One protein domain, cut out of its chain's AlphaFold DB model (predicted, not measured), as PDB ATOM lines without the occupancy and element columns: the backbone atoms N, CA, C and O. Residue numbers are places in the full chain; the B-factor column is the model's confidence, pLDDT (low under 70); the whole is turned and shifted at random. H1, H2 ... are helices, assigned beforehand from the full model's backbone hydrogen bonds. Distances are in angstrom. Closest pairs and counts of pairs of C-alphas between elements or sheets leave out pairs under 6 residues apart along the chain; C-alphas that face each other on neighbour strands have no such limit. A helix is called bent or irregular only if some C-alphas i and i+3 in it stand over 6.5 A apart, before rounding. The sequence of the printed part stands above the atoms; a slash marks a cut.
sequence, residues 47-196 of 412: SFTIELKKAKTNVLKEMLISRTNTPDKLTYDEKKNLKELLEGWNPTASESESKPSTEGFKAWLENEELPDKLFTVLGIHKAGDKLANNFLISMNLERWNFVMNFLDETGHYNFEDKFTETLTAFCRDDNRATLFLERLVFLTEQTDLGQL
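This is residues 47 to 196 of the 412 residues of an uncharacterized protein of Peronospora effusa (UniProt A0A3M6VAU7). Look first for two long helices, H8 and H10, that make a V, with a third, H9, across its open end; short H7 packs on both arms of the V on one side, and H1 packs across H8 on the opposite side. H5 lies at one end of the longest axis and forms a loose helical hairpin with H6, which lies further in and packs on H9, and the link from H2 to H3 makes the other end, while H2, H3 and H4 lie on the side of H10 away from H8. You are reading 150 printed residues with eleven named helices, H1 to H11 in chain order, and no named strand: the class is all helix, in mostly crossed packing, few of the touching helices being at a shallow tilt. The whole is compact, with a radius of gyration of the C-alphas of 14.9 A, and rounded, spanning 46 by 35 by 33 A.

Find C-alpha 134 at (212.910, 238.814, 204.052); from there H8, the longest helix by residues, runs 25.6 A to C-alpha 151 at (231.101, 221.445, 199.228). Then look at H9, residues 159 to 171, 17.9 A long, and H10, residues 174 to 190, 24.6 A long. Before H8 you meet H1, residues 47 to 55, beginning at C-alpha 47 at (221.801, 231.673, 192.512), then H2, residues 60 to 66, H3, residues 76 to 80, and H4, residues 82 to 85. Next come H5, residues 102 to 110, 12.7 A long, H6, residues 115 to 121, and H7, residues 124 to 128. H6 is irregular, but only just: C-alphas 116 and 119 are 6.7 A apart. H11, residues 193 to 196, ends the printed part.

H8 and H10 are the hubs, each touching six other helices. They touch at a steep tilt of 65 degrees, opposite ways, where the closest C-alphas, those of Asn 134 and Leu 187, are 5.1 A apart. H1 touches H8 about perpendicular, at 89 degrees, with the C-alphas of Phe 48 and Glu 142 closest at 5.1 A. H7 touches H8, with the C-alphas of Ile 124 and Ile 137 closest at 5.5 A, and H10, with those of Ala 127 and Leu 184 closest at 6.7 A. H11 touches H8, where the C-alphas of Phe 135 and Leu 196 are closest, 6.2 A apart. H9 touches H10 at a steep tilt of 59 degrees, opposite ways, with the C-alphas of Cys 171 and Ala 177 closest at 5.3 A. H9 only just touches H8, with 3 pairs of C-alphas within 8 A, the closest those of Met 148 and Lys 162 at 7.6 A. H6 touches H9, with the C-alphas of Asp 116 and Thr 166 closest at 5.7 A. H5 and H6, a hairpin, only just touch, with 3 pairs of C-alphas within 8 A, at a shallow tilt of 30 degrees; the closest are those of Phe 105 and Val 121, 6.5 A apart. H2, H3 and H4 each only just touch H10, with 3 pairs of C-alphas within 8 A; the closest for H2 are those of Met 63 and Thr 178 at 6.0 A. Every O i to N i+4 pair is within hydrogen-bond range in H1, H2, H3, H5, H8, H9 and H10; H6 has 1 of 3 with 3 of 4 O i to N i+3 pairs, H7 has 0 of 1 with 2 of 2, and H4 and H11 are too short for an i+4 pair.

The two C-alphas farthest apart, those of Pro 71 and Glu 110, are 46.2 A apart. The printed part has no cut, and its one long link is residues 86 to 101, between H4 and H5. Mean pLDDT of the printed part is 75.9; look for values under 70 at residues 55 to 81, 91 to 100, 112 to 116 and 153.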
ATOM      1  N   SER A  47     221.934 233.029 192.997       76.38
ATOM      2  CA  SER A  47     221.801 231.673 192.512       76.38
ATOM      3  C   SER A  47     220.670 230.977 193.239       76.38
ATOM      4  O   SER A  47     219.813 230.426 192.569       76.38
ATOM      5  N   PHE A  48     220.552 231.113 194.559       85.62
ATOM      6  CA  PHE A  48     219.452 230.505 195.296       85.62
ATOM      7  C   PHE A  48     218.109 231.077 194.848       85.62
ATOM      8  O   PHE A  48     217.200 230.335 194.496       85.62
ATOM      9  N   THR A  49     217.956 232.403 194.842       79.31
ATOM     10  CA  THR A  49     216.668 233.029 194.511       79.31
ATOM     11  C   THR A  49     216.266 232.753 193.059       79.31
ATOM     12  O   THR A  49     215.079 232.620 192.756       79.31
ATOM     13  N   ILE A  50     217.239 232.658 192.149       79.81
ATOM     14  CA  ILE A  50     217.020 232.290 190.746       79.81
ATOM     15  C   ILE A  50     216.682 230.799 190.619       79.81
ATOM     16  O   ILE A  50     215.687 230.466 189.972       79.81
ATOM     17  N   GLU A  51     217.462 229.912 191.234       82.50
ATOM     18  CA  GLU A  51     217.252 228.464 191.192       82.50
ATOM     19  C   GLU A  51     215.945 228.070 191.879       82.50
ATOM     20  O   GLU A  51     215.190 227.290 191.315       82.50
ATOM     21  N   LEU A  52     215.563 228.691 192.997       80.00
ATOM     22  CA  LEU A  52     214.269 228.458 193.643       80.00
ATOM     23  C   LEU A  52     213.096 228.854 192.729       80.00
ATOM     24  O   LEU A  52     212.089 228.146 192.656       80.00
ATOM     25  N   LYS A  53     213.226 229.963 191.984       73.31
ATOM     26  CA  LYS A  53     212.223 230.374 190.985       73.31
ATOM     27  C   LYS A  53     212.135 229.386 189.820       73.31
ATOM     28  O   LYS A  53     211.027 229.119 189.361       73.31
ATOM     29  N   LYS A  54     213.264 228.838 189.355       74.56
ATOM     30  CA  LYS A  54     213.292 227.774 188.337       74.56
ATOM     31  C   LYS A  54     212.704 226.473 188.886       74.56
ATOM     32  O   LYS A  54     211.849 225.878 188.241       74.56
ATOM     33  N   ALA A  55     213.073 226.076 190.095       67.62
ATOM     34  CA  ALA A  55     212.662 224.827 190.722       67.62
ATOM     35  C   ALA A  55     211.160 224.766 191.029       67.62
ATOM     36  O   ALA A  55     210.527 223.713 190.930       67.62
ATOM     37  N   LYS A  56     210.536 225.928 191.274       63.78
ATOM     38  CA  LYS A  56     209.071 226.083 191.314       63.78
ATOM     39  C   LYS A  56     208.379 225.565 190.040       63.78
ATOM     40  O   LYS A  56     207.187 225.268 190.077       63.78
ATOM     41  N   THR A  57     209.092 225.468 188.914       54.38
ATOM     42  CA  THR A  57     208.534 225.000 187.638       54.38
ATOM     43  C   THR A  57     208.636 223.485 187.421       54.38
ATOM     44  O   THR A  57     207.820 222.976 186.652       54.38
ATOM     45  N   ASN A  58     209.507 222.758 188.146       58.75
ATOM     46  CA  ASN A  58     209.804 221.339 187.885       58.75
ATOM     47  C   ASN A  58     209.623 220.404 189.106       58.75
ATOM     48  O   ASN A  58     208.590 219.742 189.167       58.75
ATOM     49  N   VAL A  59     210.564 220.322 190.062       54.22
ATOM     50  CA  VAL A  59     210.570 219.254 191.099       54.22
ATOM     51  C   VAL A  59     209.928 219.676 192.422       54.22
ATOM     52  O   VAL A  59     209.070 218.965 192.946       54.22
ATOM     53  N   LEU A  60     210.220 220.884 192.921       64.12
ATOM     54  CA  LEU A  60     209.523 221.460 194.090       64.12
ATOM     55  C   LEU A  60     208.021 221.649 193.835       64.12
ATOM     56  O   LEU A  60     207.228 221.832 194.760       64.12
ATOM     57  N   LYS A  61     207.629 221.584 192.560       65.50
ATOM     58  CA  LYS A  61     206.250 221.583 192.114       65.50
ATOM     59  C   LYS A  61     205.454 220.446 192.753       65.50
ATOM     60  O   LYS A  61     204.345 220.732 193.142       65.50
ATOM     61  N   GLU A  62     205.979 219.231 192.933       62.53
ATOM     62  CA  GLU A  62     205.225 218.118 193.552       62.53
ATOM     63  C   GLU A  62     204.983 218.330 195.052       62.53
ATOM     64  O   GLU A  62     203.874 218.100 195.526       62.53
ATOM     65  N   MET A  63     205.958 218.869 195.797       63.53
ATOM     66  CA  MET A  63     205.741 219.288 197.194       63.53
ATOM     67  C   MET A  63     204.711 220.423 197.285       63.53
ATOM     68  O   MET A  63     203.880 220.447 198.186       63.53
ATOM     69  N   LEU A  64     204.719 221.351 196.324       62.03
ATOM     70  CA  LEU A  64     203.744 222.444 196.250       62.03
ATOM     71  C   LEU A  64     202.373 221.992 195.688       62.03
ATOM     72  O   LEU A  64     201.350 222.574 196.043       62.03
ATOM     73  N   ILE A  65     202.331 220.969 194.825       54.00
ATOM     74  CA  ILE A  65     201.147 220.409 194.146       54.00
ATOM     75  C   ILE A  65     200.428 219.396 195.027       54.00
ATOM     76  O   ILE A  65     199.197 219.377 195.007       54.00
ATOM     77  N   SER A  66     201.131 218.572 195.806       52.41
ATOM     78  CA  SER A  66     200.511 217.618 196.737       52.41
ATOM     79  C   SER A  66     199.521 218.326 197.673       52.41
ATOM     80  O   SER A  66     198.468 217.781 197.999       52.41
ATOM     81  N   ARG A  67     199.773 219.611 197.960       52.66
ATOM     82  CA  ARG A  67     198.848 220.518 198.640       52.66
ATOM     83  C   ARG A  67     197.758 221.143 197.761       52.66
ATOM     84  O   ARG A  67     196.674 221.445 198.250       52.66
ATOM     85  N   THR A  68     197.975 221.328 196.459       44.53
ATOM     86  CA  THR A  68     196.922 221.814 195.541       44.53
ATOM     87  C   THR A  68     195.733 220.858 195.402       44.53
ATOM     88  O   THR A  68     194.655 221.312 195.028       44.53
ATOM     89  N   ASN A  69     195.906 219.579 195.758       46.19
ATOM     90  CA  ASN A  69     194.831 218.584 195.827       46.19
ATOM     91  C   ASN A  69     194.183 218.471 197.223       46.19
ATOM     92  O   ASN A  69     193.240 217.699 197.394       46.19
ATOM     93  N   THR A  70     194.646 219.247 198.208       45.22
ATOM     94  CA  THR A  70     193.976 219.415 199.506       45.22
ATOM     95  C   THR A  70     193.178 220.729 199.533       45.22
ATOM     96  O   THR A  70     193.629 221.711 198.942       45.22
ATOM     97  N   PRO A  71     192.009 220.795 200.202       39.41
ATOM     98  CA  PRO A  71     191.171 222.003 200.246       39.41
ATOM     99  C   PRO A  71     191.851 223.247 200.855       39.41
ATOM    100  O   PRO A  71     191.406 224.367 200.604       39.41
ATOM    101  N   ASP A  72     192.945 223.069 201.598       49.91
ATOM    102  CA  ASP A  72     193.587 224.102 202.415       49.91
ATOM    103  C   ASP A  72     194.819 224.719 201.725       49.91
ATOM    104  O   ASP A  72     195.980 224.462 202.075       49.91
ATOM    105  N   LYS A  73     194.581 225.580 200.727       56.47
ATOM    106  CA  LYS A  73     195.600 226.558 200.303       56.47
ATOM    107  C   LYS A  73     195.858 227.523 201.461       56.47
ATOM    108  O   LYS A  73     194.900 228.132 201.925       56.47
ATOM    109  N   LEU A  74     197.126 227.760 201.834       58.84
ATOM    110  CA  LEU A  74     197.434 228.839 202.783       58.84
ATOM    111  C   LEU A  74     196.927 230.167 202.228       58.84
ATOM    112  O   LEU A  74     197.406 230.672 201.202       58.84
ATOM    113  N   THR A  75     195.997 230.753 202.959       65.00
ATOM    114  CA  THR A  75     195.611 232.148 202.853       65.00
ATOM    115  C   THR A  75     196.822 233.048 203.100       65.00
ATOM    116  O   THR A  75     197.851 232.656 203.660       65.00
ATOM    117  N   TYR A  76     196.711 234.301 202.666       63.66
ATOM    118  CA  TYR A  76     197.741 235.308 202.910       63.66
ATOM    119  C   TYR A  76     198.072 235.456 204.407       63.66
ATOM    120  O   TYR A  76     199.238 235.635 204.766       63.66
ATOM    121  N   ASP A  77     197.068 235.325 205.275       62.09
ATOM    122  CA  ASP A  77     197.239 235.443 206.721       62.09
ATOM    123  C   ASP A  77     197.961 234.236 207.323       62.09
ATOM    124  O   ASP A  77     198.837 234.411 208.171       62.09
ATOM    125  N   GLU A  78     197.705 233.030 206.823       65.81
ATOM    126  CA  GLU A  78     198.418 231.834 207.272       65.81
ATOM    127  C   GLU A  78     199.876 231.824 206.791       65.81
ATOM    128  O   GLU A  78     200.781 231.517 207.568       65.81
ATOM    129  N   LYS A  79     200.153 232.292 205.562       66.62
ATOM    130  CA  LYS A  79     201.540 232.543 205.108       66.62
ATOM    131  C   LYS A  79     202.262 233.535 206.007       66.62
ATOM    132  O   LYS A  79     203.489 233.492 206.123       66.62
ATOM    133  N   LYS A  80     201.516 234.458 206.613       65.06
ATOM    134  CA  LYS A  80     202.026 235.468 207.533       65.06
ATOM    135  C   LYS A  80     202.182 234.927 208.958       65.06
ATOM    136  O   LYS A  80     202.938 235.536 209.702       65.06
ATOM    137  N   ASN A  81     201.540 233.820 209.340       68.12
ATOM    138  CA  ASN A  81     201.553 233.288 210.709       68.12
ATOM    139  C   ASN A  81     202.008 231.821 210.797       68.12
ATOM    140  O   ASN A  81     201.463 231.019 211.549       68.12
ATOM    141  N   LEU A  82     203.059 231.476 210.046       74.50
ATOM    142  CA  LEU A  82     203.555 230.100 209.958       74.50
ATOM    143  C   LEU A  82     204.003 229.519 211.308       74.50
ATOM    144  O   LEU A  82     203.902 228.317 211.514       74.50
ATOM    145  N   LYS A  83     204.475 230.348 212.243       72.38
ATOM    146  CA  LYS A  83     204.908 229.889 213.570       72.38
ATOM    147  C   LYS A  83     203.803 229.173 214.350       72.38
ATOM    148  O   LYS A  83     204.107 228.223 215.059       72.38
ATOM    149  N   GLU A  84     202.556 229.617 214.212       71.62
ATOM    150  CA  GLU A  84     201.398 228.959 214.832       71.62
ATOM    151  C   GLU A  84     201.116 227.610 214.158       71.62
ATOM    152  O   GLU A  84     200.841 226.626 214.831       71.62
ATOM    153  N   LEU A  85     201.285 227.526 212.835       71.88
ATOM    154  CA  LEU A  85     201.144 226.271 212.083       71.88
ATOM    155  C   LEU A  85     202.278 225.275 212.354       71.88
ATOM    156  O   LEU A  85     202.110 224.071 212.181       71.88
ATOM    157  N   LEU A  86     203.439 225.775 212.771       75.88
ATOM    158  CA  LEU A  86     204.607 224.986 213.147       75.88
ATOM    159  C   LEU A  86     204.703 224.812 214.671       75.88
ATOM    160  O   LEU A  86     205.798 224.638 215.202       75.88
ATOM    161  N   GLU A  87     203.583 224.859 215.398       74.00
ATOM    162  CA  GLU A  87     203.580 224.672 216.848       74.00
ATOM    163  C   GLU A  87     204.269 223.353 217.258       74.00
ATOM    164  O   GLU A  87     204.147 222.306 216.613       74.00
ATOM    165  N   GLY A  88     205.079 223.419 218.319       70.19
ATOM    166  CA  GLY A  88     205.896 222.295 218.784       70.19
ATOM    167  C   GLY A  88     207.117 221.978 217.910       70.19
ATOM    168  O   GLY A  88     207.918 221.117 218.280       70.19
ATOM    169  N   TRP A  89     207.313 222.665 216.778       79.25
ATOM    170  CA  TRP A  89     208.575 222.617 216.049       79.25
ATOM    171  C   TRP A  89     209.612 223.492 216.752       79.25
ATOM    172  O   TRP A  89     209.557 224.721 216.711       79.25
ATOM    173  N   ASN A  90     210.565 222.836 217.410       70.44
ATOM    174  CA  ASN A  90     211.730 223.484 217.991       70.44
ATOM    175  C   ASN A  90     212.967 223.081 217.172       70.44
ATOM    176  O   ASN A  90     213.412 221.931 217.301       70.44
ATOM    177  N   PRO A  91     213.490 223.954 216.287       67.50
ATOM    178  CA  PRO A  91     214.679 223.632 215.509       67.50
ATOM    179  C   PRO A  91     215.802 223.253 216.478       67.50
ATOM    180  O   PRO A  91     216.155 224.012 217.375       67.50
ATOM    181  N   THR A  92     216.309 222.026 216.352       52.44
ATOM    182  CA  THR A  92     217.250 221.441 217.314       52.44
ATOM    183  C   THR A  92     218.661 221.967 217.057       52.44
ATOM    184  O   THR A  92     219.546 221.249 216.607       52.44
ATOM    185  N   ALA A  93     218.874 223.241 217.336       47.69
ATOM    186  CA  ALA A  93     220.160 223.761 217.758       47.69
ATOM    187  C   ALA A  93     219.828 224.697 218.913       47.69
ATOM    188  O   ALA A  93     218.892 225.487 218.815       47.69
ATOM    189  N   SER A  94     220.504 224.502 220.039       40.94
ATOM    190  CA  SER A  94     220.331 225.310 221.237       40.94
ATOM    191  C   SER A  94     220.154 226.782 220.867       40.94
ATOM    192  O   SER A  94     220.914 227.327 220.073       40.94
ATOM    193  N   GLU A  95     219.186 227.450 221.490       43.41
ATOM    194  CA  GLU A  95     219.015 228.911 221.447       43.41
ATOM    195  C   GLU A  95     220.276 229.686 221.920       43.41
ATOM    196  O   GLU A  95     220.256 230.912 222.026       43.41
ATOM    197  N   SER A  96     221.387 228.996 222.203       41.88
ATOM    198  CA  SER A  96     222.680 229.569 222.531       41.88
ATOM    199  C   SER A  96     223.441 230.000 221.266       41.88
ATOM    200  O   SER A  96     224.051 229.201 220.561       41.88
ATOM    201  N   GLU A  97     223.455 231.316 221.062       47.34
ATOM    202  CA  GLU A  97     224.618 232.098 220.605       47.34
ATOM    203  C   GLU A  97     224.899 232.274 219.104       47.34
ATOM    204  O   GLU A  97     225.649 233.191 218.767       47.34
ATOM    205  N   SER A  98     224.257 231.559 218.177       49.91
ATOM    206  CA  SER A  98     224.431 231.885 216.750       49.91
ATOM    207  C   SER A  98     223.572 233.086 216.344       49.91
ATOM    208  O   SER A  98     222.421 232.951 215.917       49.91
ATOM    209  N   LYS A  99     224.123 234.300 216.459       60.31
ATOM    210  CA  LYS A  99     223.614 235.435 215.674       60.31
ATOM    211  C   LYS A  99     223.767 235.052 214.194       60.31
ATOM    212  O   LYS A  99     224.838 234.562 213.843       60.31
ATOM    213  N   PRO A 100     222.755 235.258 213.329       68.19
ATOM    214  CA  PRO A 100     222.839 234.967 211.893       68.19
ATOM    215  C   PRO A 100     223.715 236.001 211.170       68.19
ATOM    216  O   PRO A 100     223.309 236.606 210.178       68.19
ATOM    217  N   SER A 101     224.894 236.243 211.733       77.56
ATOM    218  CA  SER A 101     225.870 237.214 211.301       77.56
ATOM    219  C   SER A 101     226.947 236.554 210.466       77.56
ATOM    220  O   SER A 101     227.073 235.328 210.394       77.56
ATOM    221  N   THR A 102     227.742 237.392 209.817       78.69
ATOM    222  CA  THR A 102     228.915 236.948 209.074       78.69
ATOM    223  C   THR A 102     229.905 236.246 210.005       78.69
ATOM    224  O   THR A 102     230.389 235.179 209.654       78.69
ATOM    225  N   GLU A 103     230.134 236.745 211.221       78.06
ATOM    226  CA  GLU A 103     231.043 236.130 212.205       78.06
ATOM    227  C   GLU A 103     230.512 234.786 212.705       78.06
ATOM    228  O   GLU A 103     231.276 233.829 212.776       78.06
ATOM    229  N   GLY A 104     229.212 234.692 213.018       75.75
ATOM    230  CA  GLY A 104     228.600 233.434 213.462       75.75
ATOM    231  C   GLY A 104     228.728 232.340 212.403       75.75
ATOM    232  O   GLY A 104     229.069 231.197 212.703       75.75
ATOM    233  N   PHE A 105     228.553 232.715 211.137       78.00
ATOM    234  CA  PHE A 105     228.768 231.813 210.018       78.00
ATOM    235  C   PHE A 105     230.251 231.436 209.819       78.00
ATOM    236  O   PHE A 105     230.547 230.266 209.580       78.00
ATOM    237  N   LYS A 106     231.197 232.374 209.981       76.19
ATOM    238  CA  LYS A 106     232.641 232.067 209.953       76.19
ATOM    239  C   LYS A 106     233.034 231.075 211.053       76.19
ATOM    240  O   LYS A 106     233.699 230.085 210.768       76.19
ATOM    241  N   ALA A 107     232.546 231.281 212.275       77.00
ATOM    242  CA  ALA A 107     232.782 230.366 213.391       77.00
ATOM    243  C   ALA A 107     232.214 228.961 213.118       77.00
ATOM    244  O   ALA A 107     232.830 227.953 213.460       77.00
ATOM    245  N   TRP A 108     231.055 228.864 212.460       79.31
ATOM    246  CA  TRP A 108     230.509 227.574 212.037       79.31
ATOM    247  C   TRP A 108     231.399 226.862 211.012       79.31
ATOM    248  O   TRP A 108     231.642 225.661 211.143       79.31
ATOM    249  N   LEU A 109     231.936 227.596 210.030       74.69
ATOM    250  CA  LEU A 109     232.877 227.033 209.059       74.69
ATOM    251  C   LEU A 109     234.115 226.447 209.743       74.69
ATOM    252  O   LEU A 109     234.613 225.405 209.315       74.69
ATOM    253  N   GLU A 110     234.584 227.052 210.828       72.00
ATOM    254  CA  GLU A 110     235.726 226.558 211.599       72.00
ATOM    255  C   GLU A 110     235.398 225.267 212.379       72.00
ATOM    256  O   GLU A 110     236.230 224.363 212.423       72.00
ATOM    257  N   ASN A 111     234.168 225.110 212.887       70.81
ATOM    258  CA  ASN A 111     233.792 224.072 213.865       70.81
ATOM    259  C   ASN A 111     233.271 222.723 213.301       70.81
ATOM    260  O   ASN A 111     232.819 221.882 214.074       70.81
ATOM    261  N   GLU A 112     233.354 222.477 211.984       61.88
ATOM    262  CA  GLU A 112     233.057 221.155 211.359       61.88
ATOM    263  C   GLU A 112     231.637 220.607 211.604       61.88
ATOM    264  O   GLU A 112     231.408 219.400 211.668       61.88
ATOM    265  N   GLU A 113     230.647 221.486 211.707       64.62
ATOM    266  CA  GLU A 113     229.265 221.060 211.902       64.62
ATOM    267  C   GLU A 113     228.591 220.540 210.617       64.62
ATOM    268  O   GLU A 113     228.949 220.894 209.493       64.62
ATOM    269  N   LEU A 114     227.576 219.685 210.798       65.62
ATOM    270  CA  LEU A 114     226.818 219.085 209.702       65.62
ATOM    271  C   LEU A 114     226.004 220.141 208.910       65.62
ATOM    272  O   LEU A 114     225.442 221.063 209.514       65.62
ATOM    273  N   PRO A 115     225.877 219.990 207.574       66.12
ATOM    274  CA  PRO A 115     225.102 220.883 206.701       66.12
ATOM    275  C   PRO A 115     223.640 221.126 207.106       66.12
ATOM    276  O   PRO A 115     223.095 222.193 206.830       66.12
ATOM    277  N   ASP A 116     222.996 220.167 207.775       66.62
ATOM    278  CA  ASP A 116     221.597 220.248 208.220       66.62
ATOM    279  C   ASP A 116     221.383 221.280 209.344       66.62
ATOM    280  O   ASP A 116     220.301 221.859 209.469       66.62
ATOM    281  N   LYS A 117     222.427 221.591 210.123       76.94
ATOM    282  CA  LYS A 117     222.409 222.653 211.146       76.94
ATOM    283  C   LYS A 117     222.589 224.053 210.572       76.94
ATOM    284  O   LYS A 117     222.297 225.039 211.257       76.94
ATOM    285  N   LEU A 118     223.027 224.162 209.317       82.06
ATOM    286  CA  LEU A 118     223.364 225.443 208.704       82.06
ATOM    287  C   LEU A 118     222.149 226.383 208.612       82.06
ATOM    288  O   LEU A 118     222.298 227.597 208.733       82.06
ATOM    289  N   PHE A 119     220.929 225.844 208.498       87.44
ATOM    290  CA  PHE A 119     219.696 226.640 208.560       87.44
ATOM    291  C   PHE A 119     219.485 227.327 209.911       87.44
ATOM    292  O   PHE A 119     218.939 228.435 209.972       87.44
ATOM    293  N   THR A 120     219.911 226.697 211.004       84.31
ATOM    294  CA  THR A 120     219.827 227.319 212.324       84.31
ATOM    295  C   THR A 120     220.895 228.390 212.478       84.31
ATOM    296  O   THR A 120     220.570 229.518 212.847       84.31
ATOM    297  N   VAL A 121     222.131 228.064 212.098       81.81
ATOM    298  CA  VAL A 121     223.301 228.952 212.177       81.81
ATOM    299  C   VAL A 121     223.076 230.239 211.388       81.81
ATOM    300  O   VAL A 121     223.214 231.341 211.914       81.81
ATOM    301  N   LEU A 122     222.618 230.102 210.145       86.81
ATOM    302  CA  LEU A 122     222.292 231.222 209.269       86.81
ATOM    303  C   LEU A 122     220.950 231.889 209.614       86.81
ATOM    304  O   LEU A 122     220.489 232.771 208.898       86.81
ATOM    305  N   GLY A 123     220.256 231.470 210.674       87.94
ATOM    306  CA  GLY A 123     218.978 232.069 211.057       87.94
ATOM    307  C   GLY A 123     217.844 231.871 210.049       87.94
ATOM    308  O   GLY A 123     216.820 232.536 210.177       87.94
ATOM    309  N   ILE A 124     217.981 230.966 209.075       90.56
ATOM    310  CA  ILE A 124     216.943 230.654 208.079       90.56
ATOM    311  C   ILE A 124     215.685 230.130 208.781       90.56
ATOM    312  O   ILE A 124     214.576 230.490 208.397       90.56
ATOM    313  N   HIS A 125     215.842 229.377 209.876       87.62
ATOM    314  CA  HIS A 125     214.747 228.914 210.739       87.62
ATOM    315  C   HIS A 125     213.793 230.036 211.195       87.62
ATOM    316  O   HIS A 125     212.592 229.805 211.364       87.62
ATOM    317  N   LYS A 126     214.294 231.276 211.330       88.25
ATOM    318  CA  LYS A 126     213.483 232.450 211.687       88.25
ATOM    319  C   LYS A 126     212.430 232.783 210.630       88.25
ATOM    320  O   LYS A 126     211.517 233.535 210.943       88.25
ATOM    321  N   ALA A 127     212.497 232.224 209.418       89.00
ATOM    322  CA  ALA A 127     211.477 232.395 208.382       89.00
ATOM    323  C   ALA A 127     210.069 231.984 208.848       89.00
ATOM    324  O   ALA A 127     209.084 232.530 208.347       89.00
ATOM    325  N   GLY A 128     209.971 231.076 209.829       85.00
ATOM    326  CA  GLY A 128     208.705 230.726 210.471       85.00
ATOM    327  C   GLY A 128     208.060 231.893 211.228       85.00
ATOM    328  O   GLY A 128     206.843 231.915 211.394       85.00
ATOM    329  N   ASP A 129     208.839 232.894 211.646       83.19
ATOM    330  CA  ASP A 129     208.325 234.098 212.290       83.19
ATOM    331  C   ASP A 129     207.591 234.999 211.282       83.19
ATOM    332  O   ASP A 129     208.036 235.260 210.157       83.19
ATOM    333  N   LYS A 130     206.457 235.535 211.722       78.62
ATOM    334  CA  LYS A 130     205.673 236.549 211.018       78.62
ATOM    335  C   LYS A 130     206.479 237.800 210.690       78.62
ATOM    336  O   LYS A 130     206.258 238.410 209.642       78.62
ATOM    337  N   LEU A 131     207.390 238.172 211.584       82.19
ATOM    338  CA  LEU A 131     208.242 239.352 211.501       82.19
ATOM    339  C   LEU A 131     209.601 239.059 210.852       82.19
ATOM    340  O   LEU A 131     210.482 239.915 210.892       82.19
ATOM    341  N   ALA A 132     209.780 237.870 210.263       87.88
ATOM    342  CA  ALA A 132     211.009 237.509 209.573       87.88
ATOM    343  C   ALA A 132     211.398 238.574 208.542       87.88
ATOM    344  O   ALA A 132     210.613 238.942 207.663       87.88
ATOM    345  N   ASN A 133     212.638 239.043 208.645       91.81
ATOM    346  CA  ASN A 133     213.207 239.972 207.690       91.81
ATOM    347  C   ASN A 133     213.521 239.222 206.391       91.81
ATOM    348  O   ASN A 133     214.423 238.385 206.348       91.81
ATOM    349  N   ASN A 134     212.771 239.509 205.328       91.31
ATOM    350  CA  ASN A 134     212.910 238.814 204.052       91.31
ATOM    351  C   ASN A 134     214.304 238.994 203.433       91.31
ATOM    352  O   ASN A 134     214.830 238.033 202.882       91.31
ATOM    353  N   PHE A 135     214.936 240.166 203.578       93.06
ATOM    354  CA  PHE A 135     216.292 240.387 203.072       93.06
ATOM    355  C   PHE A 135     217.323 239.524 203.793       93.06
ATOM    356  O   PHE A 135     218.164 238.914 203.138       93.06
ATOM    357  N   LEU A 136     217.231 239.434 205.124       92.31
ATOM    358  CA  LEU A 136     218.123 238.596 205.921       92.31
ATOM    359  C   LEU A 136     217.965 237.115 205.555       92.31
ATOM    360  O   LEU A 136     218.954 236.441 205.283       92.31
ATOM    361  N   ILE A 137     216.720 236.626 205.492       92.56
ATOM    362  CA  ILE A 137     216.430 235.236 205.110       92.56
ATOM    363  C   ILE A 137     216.948 234.944 203.701       92.56
ATOM    364  O   ILE A 137     217.654 233.961 203.512       92.56
ATOM    365  N   SER A 138     216.656 235.804 202.719       92.25
ATOM    366  CA  SER A 138     217.145 235.630 201.350       92.25
ATOM    367  C   SER A 138     218.671 235.637 201.279       92.25
ATOM    368  O   SER A 138     219.234 234.763 200.633       92.25
ATOM    369  N   MET A 139     219.350 236.553 201.975       91.31
ATOM    370  CA  MET A 139     220.817 236.618 201.965       91.31
ATOM    371  C   MET A 139     221.434 235.341 202.532       91.31
ATOM    372  O   MET A 139     222.388 234.790 201.990       91.31
ATOM    373  N   ASN A 140     220.853 234.838 203.611       91.00
ATOM    374  CA  ASN A 140     221.315 233.625 204.255       91.00
ATOM    375  C   ASN A 140     221.021 232.366 203.424       91.00
ATOM    376  O   ASN A 140     221.826 231.439 203.434       91.00
ATOM    377  N   LEU A 141     219.955 232.347 202.623       91.44
ATOM    378  CA  LEU A 141     219.729 231.285 201.638       91.44
ATOM    379  C   LEU A 141     220.760 231.315 200.498       91.44
ATOM    380  O   LEU A 141     221.231 230.255 200.094       91.44
ATOM    381  N   GLU A 142     221.172 232.498 200.025       89.31
ATOM    382  CA  GLU A 142     222.274 232.611 199.052       89.31
ATOM    383  C   GLU A 142     223.585 232.059 199.635       89.31
ATOM    384  O   GLU A 142     224.278 231.280 198.979       89.31
ATOM    385  N   ARG A 143     223.896 232.391 200.898       86.94
ATOM    386  CA  ARG A 143     225.069 231.850 201.610       86.94
ATOM    387  C   ARG A 143     225.003 230.331 201.740       86.94
ATOM    388  O   ARG A 143     225.986 229.657 201.455       86.94
ATOM    389  N   TRP A 144     223.847 229.787 202.122       89.38
ATOM    390  CA  TRP A 144     223.640 228.340 202.179       89.38
ATOM    391  C   TRP A 144     223.895 227.686 200.814       89.38
ATOM    392  O   TRP A 144     224.640 226.713 200.734       89.38
ATOM    393  N   ASN A 145     223.341 228.250 199.738       88.81
ATOM    394  CA  ASN A 145     223.484 227.708 198.387       88.81
ATOM    395  C   ASN A 145     224.937 227.660 197.932       88.81
ATOM    396  O   ASN A 145     225.408 226.650 197.415       88.81
ATOM    397  N   PHE A 146     225.644 228.764 198.165       84.62
ATOM    398  CA  PHE A 146     227.055 228.890 197.851       84.62
ATOM    399  C   PHE A 146     227.877 227.811 198.560       84.62
ATOM    400  O   PHE A 146     228.666 227.121 197.919       84.62
ATOM    401  N   VAL A 147     227.630 227.602 199.858       82.19
ATOM    402  CA  VAL A 147     228.288 226.552 200.646       82.19
ATOM    403  C   VAL A 147     227.981 225.165 200.094       82.19
ATOM    404  O   VAL A 147     228.904 224.379 199.908       82.19
ATOM    405  N   MET A 148     226.713 224.852 199.813       84.81
ATOM    406  CA  MET A 148     226.337 223.520 199.329       84.81
ATOM    407  C   MET A 148     226.939 223.206 197.963       84.81
ATOM    408  O   MET A 148     227.414 222.095 197.755       84.81
ATOM    409  N   ASN A 149     226.958 224.185 197.058       83.75
ATOM    410  CA  ASN A 149     227.604 224.042 195.759       83.75
ATOM    411  C   ASN A 149     229.122 223.868 195.901       83.75
ATOM    412  O   ASN A 149     229.716 223.009 195.264       83.75
ATOM    413  N   PHE A 150     229.757 224.649 196.774       79.00
ATOM    414  CA  PHE A 150     231.201 224.570 196.984       79.00
ATOM    415  C   PHE A 150     231.645 223.254 197.643       79.00
ATOM    416  O   PHE A 150     232.717 222.732 197.335       79.00
ATOM    417  N   LEU A 151     230.837 222.721 198.563       77.06
ATOM    418  CA  LEU A 151     231.101 221.445 199.228       77.06
ATOM    419  C   LEU A 151     230.757 220.231 198.356       77.06
ATOM    420  O   LEU A 151     231.148 219.121 198.712       77.06
ATOM    421  N   ASP A 152     230.055 220.409 197.234       77.94
ATOM    422  CA  ASP A 152     229.781 219.314 196.310       77.94
ATOM    423  C   ASP A 152     231.071 218.859 195.614       77.94
ATOM    424  O   ASP A 152     231.580 219.477 194.681       77.94
ATOM    425  N   GLU A 153     231.614 217.733 196.070       69.62
ATOM    426  CA  GLU A 153     232.844 217.157 195.517       69.62
ATOM    427  C   GLU A 153     232.611 216.417 194.193       69.62
ATOM    428  O   GLU A 153     233.569 215.988 193.548       69.62
ATOM    429  N   THR A 154     231.347 216.248 193.791       74.94
ATOM    430  CA  THR A 154     230.966 215.468 192.608       74.94
ATOM    431  C   THR A 154     231.000 216.284 191.317       74.94
ATOM    432  O   THR A 154     231.085 215.700 190.238       74.94
ATOM    433  N   GLY A 155     230.958 217.619 191.412       73.31
ATOM    434  CA  GLY A 155     230.836 218.510 190.253       73.31
ATOM    435  C   GLY A 155     229.462 218.437 189.577       73.31
ATOM    436  O   GLY A 155     229.302 218.900 188.447       73.31
ATOM    437  N   HIS A 156     228.477 217.847 190.256       77.00
ATOM    438  CA  HIS A 156     227.123 217.608 189.766       77.00
ATOM    439  C   HIS A 156     226.075 218.216 190.701       77.00
ATOM    440  O   HIS A 156     224.973 217.679 190.823       77.00
ATOM    441  N   TYR A 157     226.415 219.332 191.354       86.06
ATOM    442  CA  TYR A 157     225.545 220.028 192.290       86.06
ATOM    443  C   TYR A 157     224.132 220.215 191.726       86.06
ATOM    444  O   TYR A 157     223.894 221.006 190.809       86.06
ATOM    445  N   ASN A 158     223.189 219.476 192.309       87.00
ATOM    446  CA  ASN A 158     221.771 219.624 192.043       87.00
ATOM    447  C   ASN A 158     221.133 220.398 193.197       87.00
ATOM    448  O   ASN A 158     220.965 219.878 194.304       87.00
ATOM    449  N   PHE A 159     220.769 221.645 192.905       86.44
ATOM    450  CA  PHE A 159     220.073 222.530 193.828       86.44
ATOM    451  C   PHE A 159     218.817 221.889 194.427       86.44
ATOM    452  O   PHE A 159     218.638 221.915 195.644       86.44
ATOM    453  N   GLU A 160     217.951 221.319 193.585       85.19
ATOM    454  CA  GLU A 160     216.642 220.811 193.998       85.19
ATOM    455  C   GLU A 160     216.790 219.637 194.965       85.19
ATOM    456  O   GLU A 160     216.172 219.640 196.032       85.19
ATOM    457  N   ASP A 161     217.655 218.678 194.626       85.25
ATOM    458  CA  ASP A 161     217.901 217.494 195.451       85.25
ATOM    459  C   ASP A 161     218.480 217.898 196.808       85.25
ATOM    460  O   ASP A 161     217.963 217.503 197.856       85.25
ATOM    461  N   LYS A 162     219.515 218.749 196.809       86.94
ATOM    462  CA  LYS A 162     220.187 219.172 198.045       86.94
ATOM    463  C   LYS A 162     219.299 220.028 198.934       86.94
ATOM    464  O   LYS A 162     219.330 219.886 200.160       86.94
ATOM    465  N   PHE A 163     218.503 220.909 198.341       88.44
ATOM    466  CA  PHE A 163     217.577 221.745 199.092       88.44
ATOM    467  C   PHE A 163     216.432 220.922 199.689       88.44
ATOM    468  O   PHE A 163     216.101 221.115 200.858       88.44
ATOM    469  N   THR A 164     215.891 219.962 198.936       85.44
ATOM    470  CA  THR A 164     214.849 219.040 199.419       85.44
ATOM    471  C   THR A 164     215.373 218.168 200.558       85.44
ATOM    472  O   THR A 164     214.757 218.121 201.621       85.44
ATOM    473  N   GLU A 165     216.552 217.559 200.389       85.94
ATOM    474  CA  GLU A 165     217.231 216.774 201.429       85.94
ATOM    475  C   GLU A 165     217.408 217.594 202.717       85.94
ATOM    476  O   GLU A 165     217.054 217.141 203.808       85.94
ATOM    477  N   THR A 166     217.882 218.837 202.583       88.31
ATOM    478  CA  THR A 166     218.094 219.744 203.718       88.31
ATOM    479  C   THR A 166     216.784 220.102 204.413       88.31
ATOM    480  O   THR A 166     216.713 220.046 205.638       88.31
ATOM    481  N   LEU A 167     215.734 220.447 203.661       87.31
ATOM    482  CA  LEU A 167     214.424 220.792 204.220       87.31
ATOM    483  C   LEU A 167     213.798 219.619 204.976       87.31
ATOM    484  O   LEU A 167     213.345 219.800 206.109       87.31
ATOM    485  N   THR A 168     213.797 218.425 204.384       84.94
ATOM    486  CA  THR A 168     213.244 217.222 205.015       84.94
ATOM    487  C   THR A 168     214.020 216.861 206.281       84.94
ATOM    488  O   THR A 168     213.407 216.622 207.323       84.94
ATOM    489  N   ALA A 169     215.357 216.902 206.243       85.75
ATOM    490  CA  ALA A 169     216.190 216.647 207.419       85.75
ATOM    491  C   ALA A 169     215.952 217.680 208.536       85.75
ATOM    492  O   ALA A 169     215.805 217.323 209.708       85.75
ATOM    493  N   PHE A 170     215.864 218.961 208.171       85.75
ATOM    494  CA  PHE A 170     215.698 220.067 209.106       85.75
ATOM    495  C   PHE A 170     214.311 220.084 209.771       85.75
ATOM    496  O   PHE A 170     214.190 220.271 210.986       85.75
ATOM    497  N   CYS A 171     213.249 219.860 208.996       84.31
ATOM    498  CA  CYS A 171     211.877 219.857 209.502       84.31
ATOM    499  C   CYS A 171     211.471 218.523 210.150       84.31
ATOM    500  O   CYS A 171     210.571 218.523 210.995       84.31
ATOM    501  N   ARG A 172     212.148 217.416 209.798       84.94
ATOM    502  CA  ARG A 172     211.896 216.031 210.258       84.94
ATOM    503  C   ARG A 172     210.476 215.512 209.995       84.94
ATOM    504  O   ARG A 172     210.066 214.518 210.587       84.94
ATOM    505  N   ASP A 173     209.727 216.215 209.158       83.94
ATOM    506  CA  ASP A 173     208.337 215.949 208.808       83.94
ATOM    507  C   ASP A 173     208.053 216.602 207.450       83.94
ATOM    508  O   ASP A 173     208.340 217.788 207.254       83.94
ATOM    509  N   ASP A 174     207.498 215.827 206.519       81.31
ATOM    510  CA  ASP A 174     207.317 216.254 205.127       81.31
ATOM    511  C   ASP A 174     206.271 217.373 204.986       81.31
ATOM    512  O   ASP A 174     206.413 218.271 204.146       81.31
ATOM    513  N   ASN A 175     205.248 217.392 205.851       79.75
ATOM    514  CA  ASN A 175     204.238 218.452 205.853       79.75
ATOM    515  C   ASN A 175     204.839 219.773 206.352       79.75
ATOM    516  O   ASN A 175     204.624 220.826 205.747       79.75
ATOM    517  N   ARG A 176     205.648 219.731 207.418       83.50
ATOM    518  CA  ARG A 176     206.400 220.894 207.913       83.50
ATOM    519  C   ARG A 176     207.412 221.391 206.888       83.50
ATOM    520  O   ARG A 176     207.498 222.601 206.689       83.50
ATOM    521  N   ALA A 177     208.128 220.489 206.214       85.00
ATOM    522  CA  ALA A 177     209.063 220.846 205.147       85.00
ATOM    523  C   ALA A 177     208.349 221.598 204.013       85.00
ATOM    524  O   ALA A 177     208.820 222.643 203.566       85.00
ATOM    525  N   THR A 178     207.162 221.128 203.621       81.56
ATOM    526  CA  THR A 178     206.318 221.770 202.601       81.56
ATOM    527  C   THR A 178     205.840 223.160 203.038       81.56
ATOM    528  O   THR A 178     205.992 224.138 202.304       81.56
ATOM    529  N   LEU A 179     205.321 223.286 204.262       81.00
ATOM    530  CA  LEU A 179     204.887 224.563 204.845       81.00
ATOM    531  C   LEU A 179     206.026 225.588 204.921       81.00
ATOM    532  O   LEU A 179     205.852 226.766 204.597       81.00
ATOM    533  N   PHE A 180     207.204 225.135 205.344       86.50
ATOM    534  CA  PHE A 180     208.386 225.972 205.460       86.50
ATOM    535  C   PHE A 180     208.902 226.407 204.086       86.50
ATOM    536  O   PHE A 180     209.177 227.592 203.885       86.50
ATOM    537  N   LEU A 181     208.932 225.497 203.108       86.69
ATOM    538  CA  LEU A 181     209.259 225.804 201.717       86.69
ATOM    539  C   LEU A 181     208.360 226.910 201.148       86.69
ATOM    540  O   LEU A 181     208.865 227.884 200.589       86.69
ATOM    541  N   GLU A 182     207.042 226.808 201.324       81.56
ATOM    542  CA  GLU A 182     206.099 227.831 200.855       81.56
ATOM    543  C   GLU A 182     206.401 229.219 201.433       81.56
ATOM    544  O   GLU A 182     206.266 230.236 200.744       81.56
ATOM    545  N   ARG A 183     206.845 229.272 202.690       85.88
ATOM    546  CA  ARG A 183     207.248 230.516 203.344       85.88
ATOM    547  C   ARG A 183     208.564 231.056 202.806       85.88
ATOM    548  O   ARG A 183     208.650 232.263 202.587       85.88
ATOM    549  N   LEU A 184     209.561 230.206 202.563       89.06
ATOM    550  CA  LEU A 184     210.818 230.627 201.937       89.06
ATOM    551  C   LEU A 184     210.569 231.175 200.523       89.06
ATOM    552  O   LEU A 184     211.094 232.236 200.177       89.06
ATOM    553  N   VAL A 185     209.701 230.527 199.739       85.50
ATOM    554  CA  VAL A 185     209.256 231.024 198.425       85.50
ATOM    555  C   VAL A 185     208.563 232.378 198.566       85.50
ATOM    556  O   VAL A 185     208.924 233.328 197.878       85.50
ATOM    557  N   PHE A 186     207.613 232.513 199.494       84.00
ATOM    558  CA  PHE A 186     206.930 233.786 199.725       84.00
ATOM    559  C   PHE A 186     207.910 234.914 200.081       84.00
ATOM    560  O   PHE A 186     207.839 235.991 199.497       84.00
ATOM    561  N   LEU A 187     208.834 234.680 201.017       87.06
ATOM    562  CA  LEU A 187     209.802 235.692 201.447       87.06
ATOM    563  C   LEU A 187     210.740 236.098 200.305       87.06
ATOM    564  O   LEU A 187     210.951 237.290 200.090       87.06
ATOM    565  N   THR A 188     211.255 235.130 199.546       86.50
ATOM    566  CA  THR A 188     212.164 235.388 198.416       86.50
ATOM    567  C   THR A 188     211.471 236.077 197.237       86.50
ATOM    568  O   THR A 188     212.099 236.883 196.554       86.50
ATOM    569  N   GLU A 189     210.170 235.854 197.020       84.56
ATOM    570  CA  GLU A 189     209.373 236.598 196.032       84.56
ATOM    571  C   GLU A 189     209.182 238.076 196.407       84.56
ATOM    572  O   GLU A 189     209.077 238.922 195.519       84.56
ATOM    573  N   GLN A 190     209.159 238.403 197.704       84.06
ATOM    574  CA  GLN A 190     209.070 239.787 198.188       84.06
ATOM    575  C   GLN A 190     210.428 240.507 198.212       84.06
ATOM    576  O   GLN A 190     210.481 241.725 198.407       84.06
ATOM    577  N   THR A 191     211.530 239.776 198.038       89.44
ATOM    578  CA  THR A 191     212.884 240.325 198.113       89.44
ATOM    579  C   THR A 191     213.281 241.035 196.823       89.44
ATOM    580  O   THR A 191     213.273 240.473 195.728       89.44
ATOM    581  N   ASP A 192     213.692 242.293 196.969       90.19
ATOM    582  CA  ASP A 192     214.321 243.072 195.907       90.19
ATOM    583  C   ASP A 192     215.776 242.611 195.721       90.19
ATOM    584  O   ASP A 192     216.602 242.739 196.627       90.19
ATOM    585  N   LEU A 193     216.092 242.065 194.542       88.38
ATOM    586  CA  LEU A 193     217.426 241.542 194.235       88.38
ATOM    587  C   LEU A 193     218.510 242.630 194.225       88.38
ATOM    588  O   LEU A 193     219.655 242.343 194.554       88.38
ATOM    589  N   GLY A 194     218.168 243.875 193.882       90.06
ATOM    590  CA  GLY A 194     219.109 244.994 193.938       90.06
ATOM    591  C   GLY A 194     219.485 245.342 195.378       90.06
ATOM    592  O   GLY A 194     220.655 245.551 195.678       90.06
ATOM    593  N   GLN A 195     218.510 245.325 196.289       91.12
ATOM    594  CA  GLN A 195     218.754 245.516 197.723       91.12
ATOM    595  C   GLN A 195     219.505 244.338 198.345       91.12
ATOM    596  O   GLN A 195     220.364 244.537 199.202       91.12
ATOM    597  N   LEU A 196     219.229 243.116 197.888       91.31
ATOM    598  CA  LEU A 196     219.987 241.941 198.300       91.31
ATOM    599  C   LEU A 196     221.458 242.059 197.877       91.31
ATOM    600  O   LEU A 196     222.352 241.816 198.683       91.31
TER     601      LEU A 196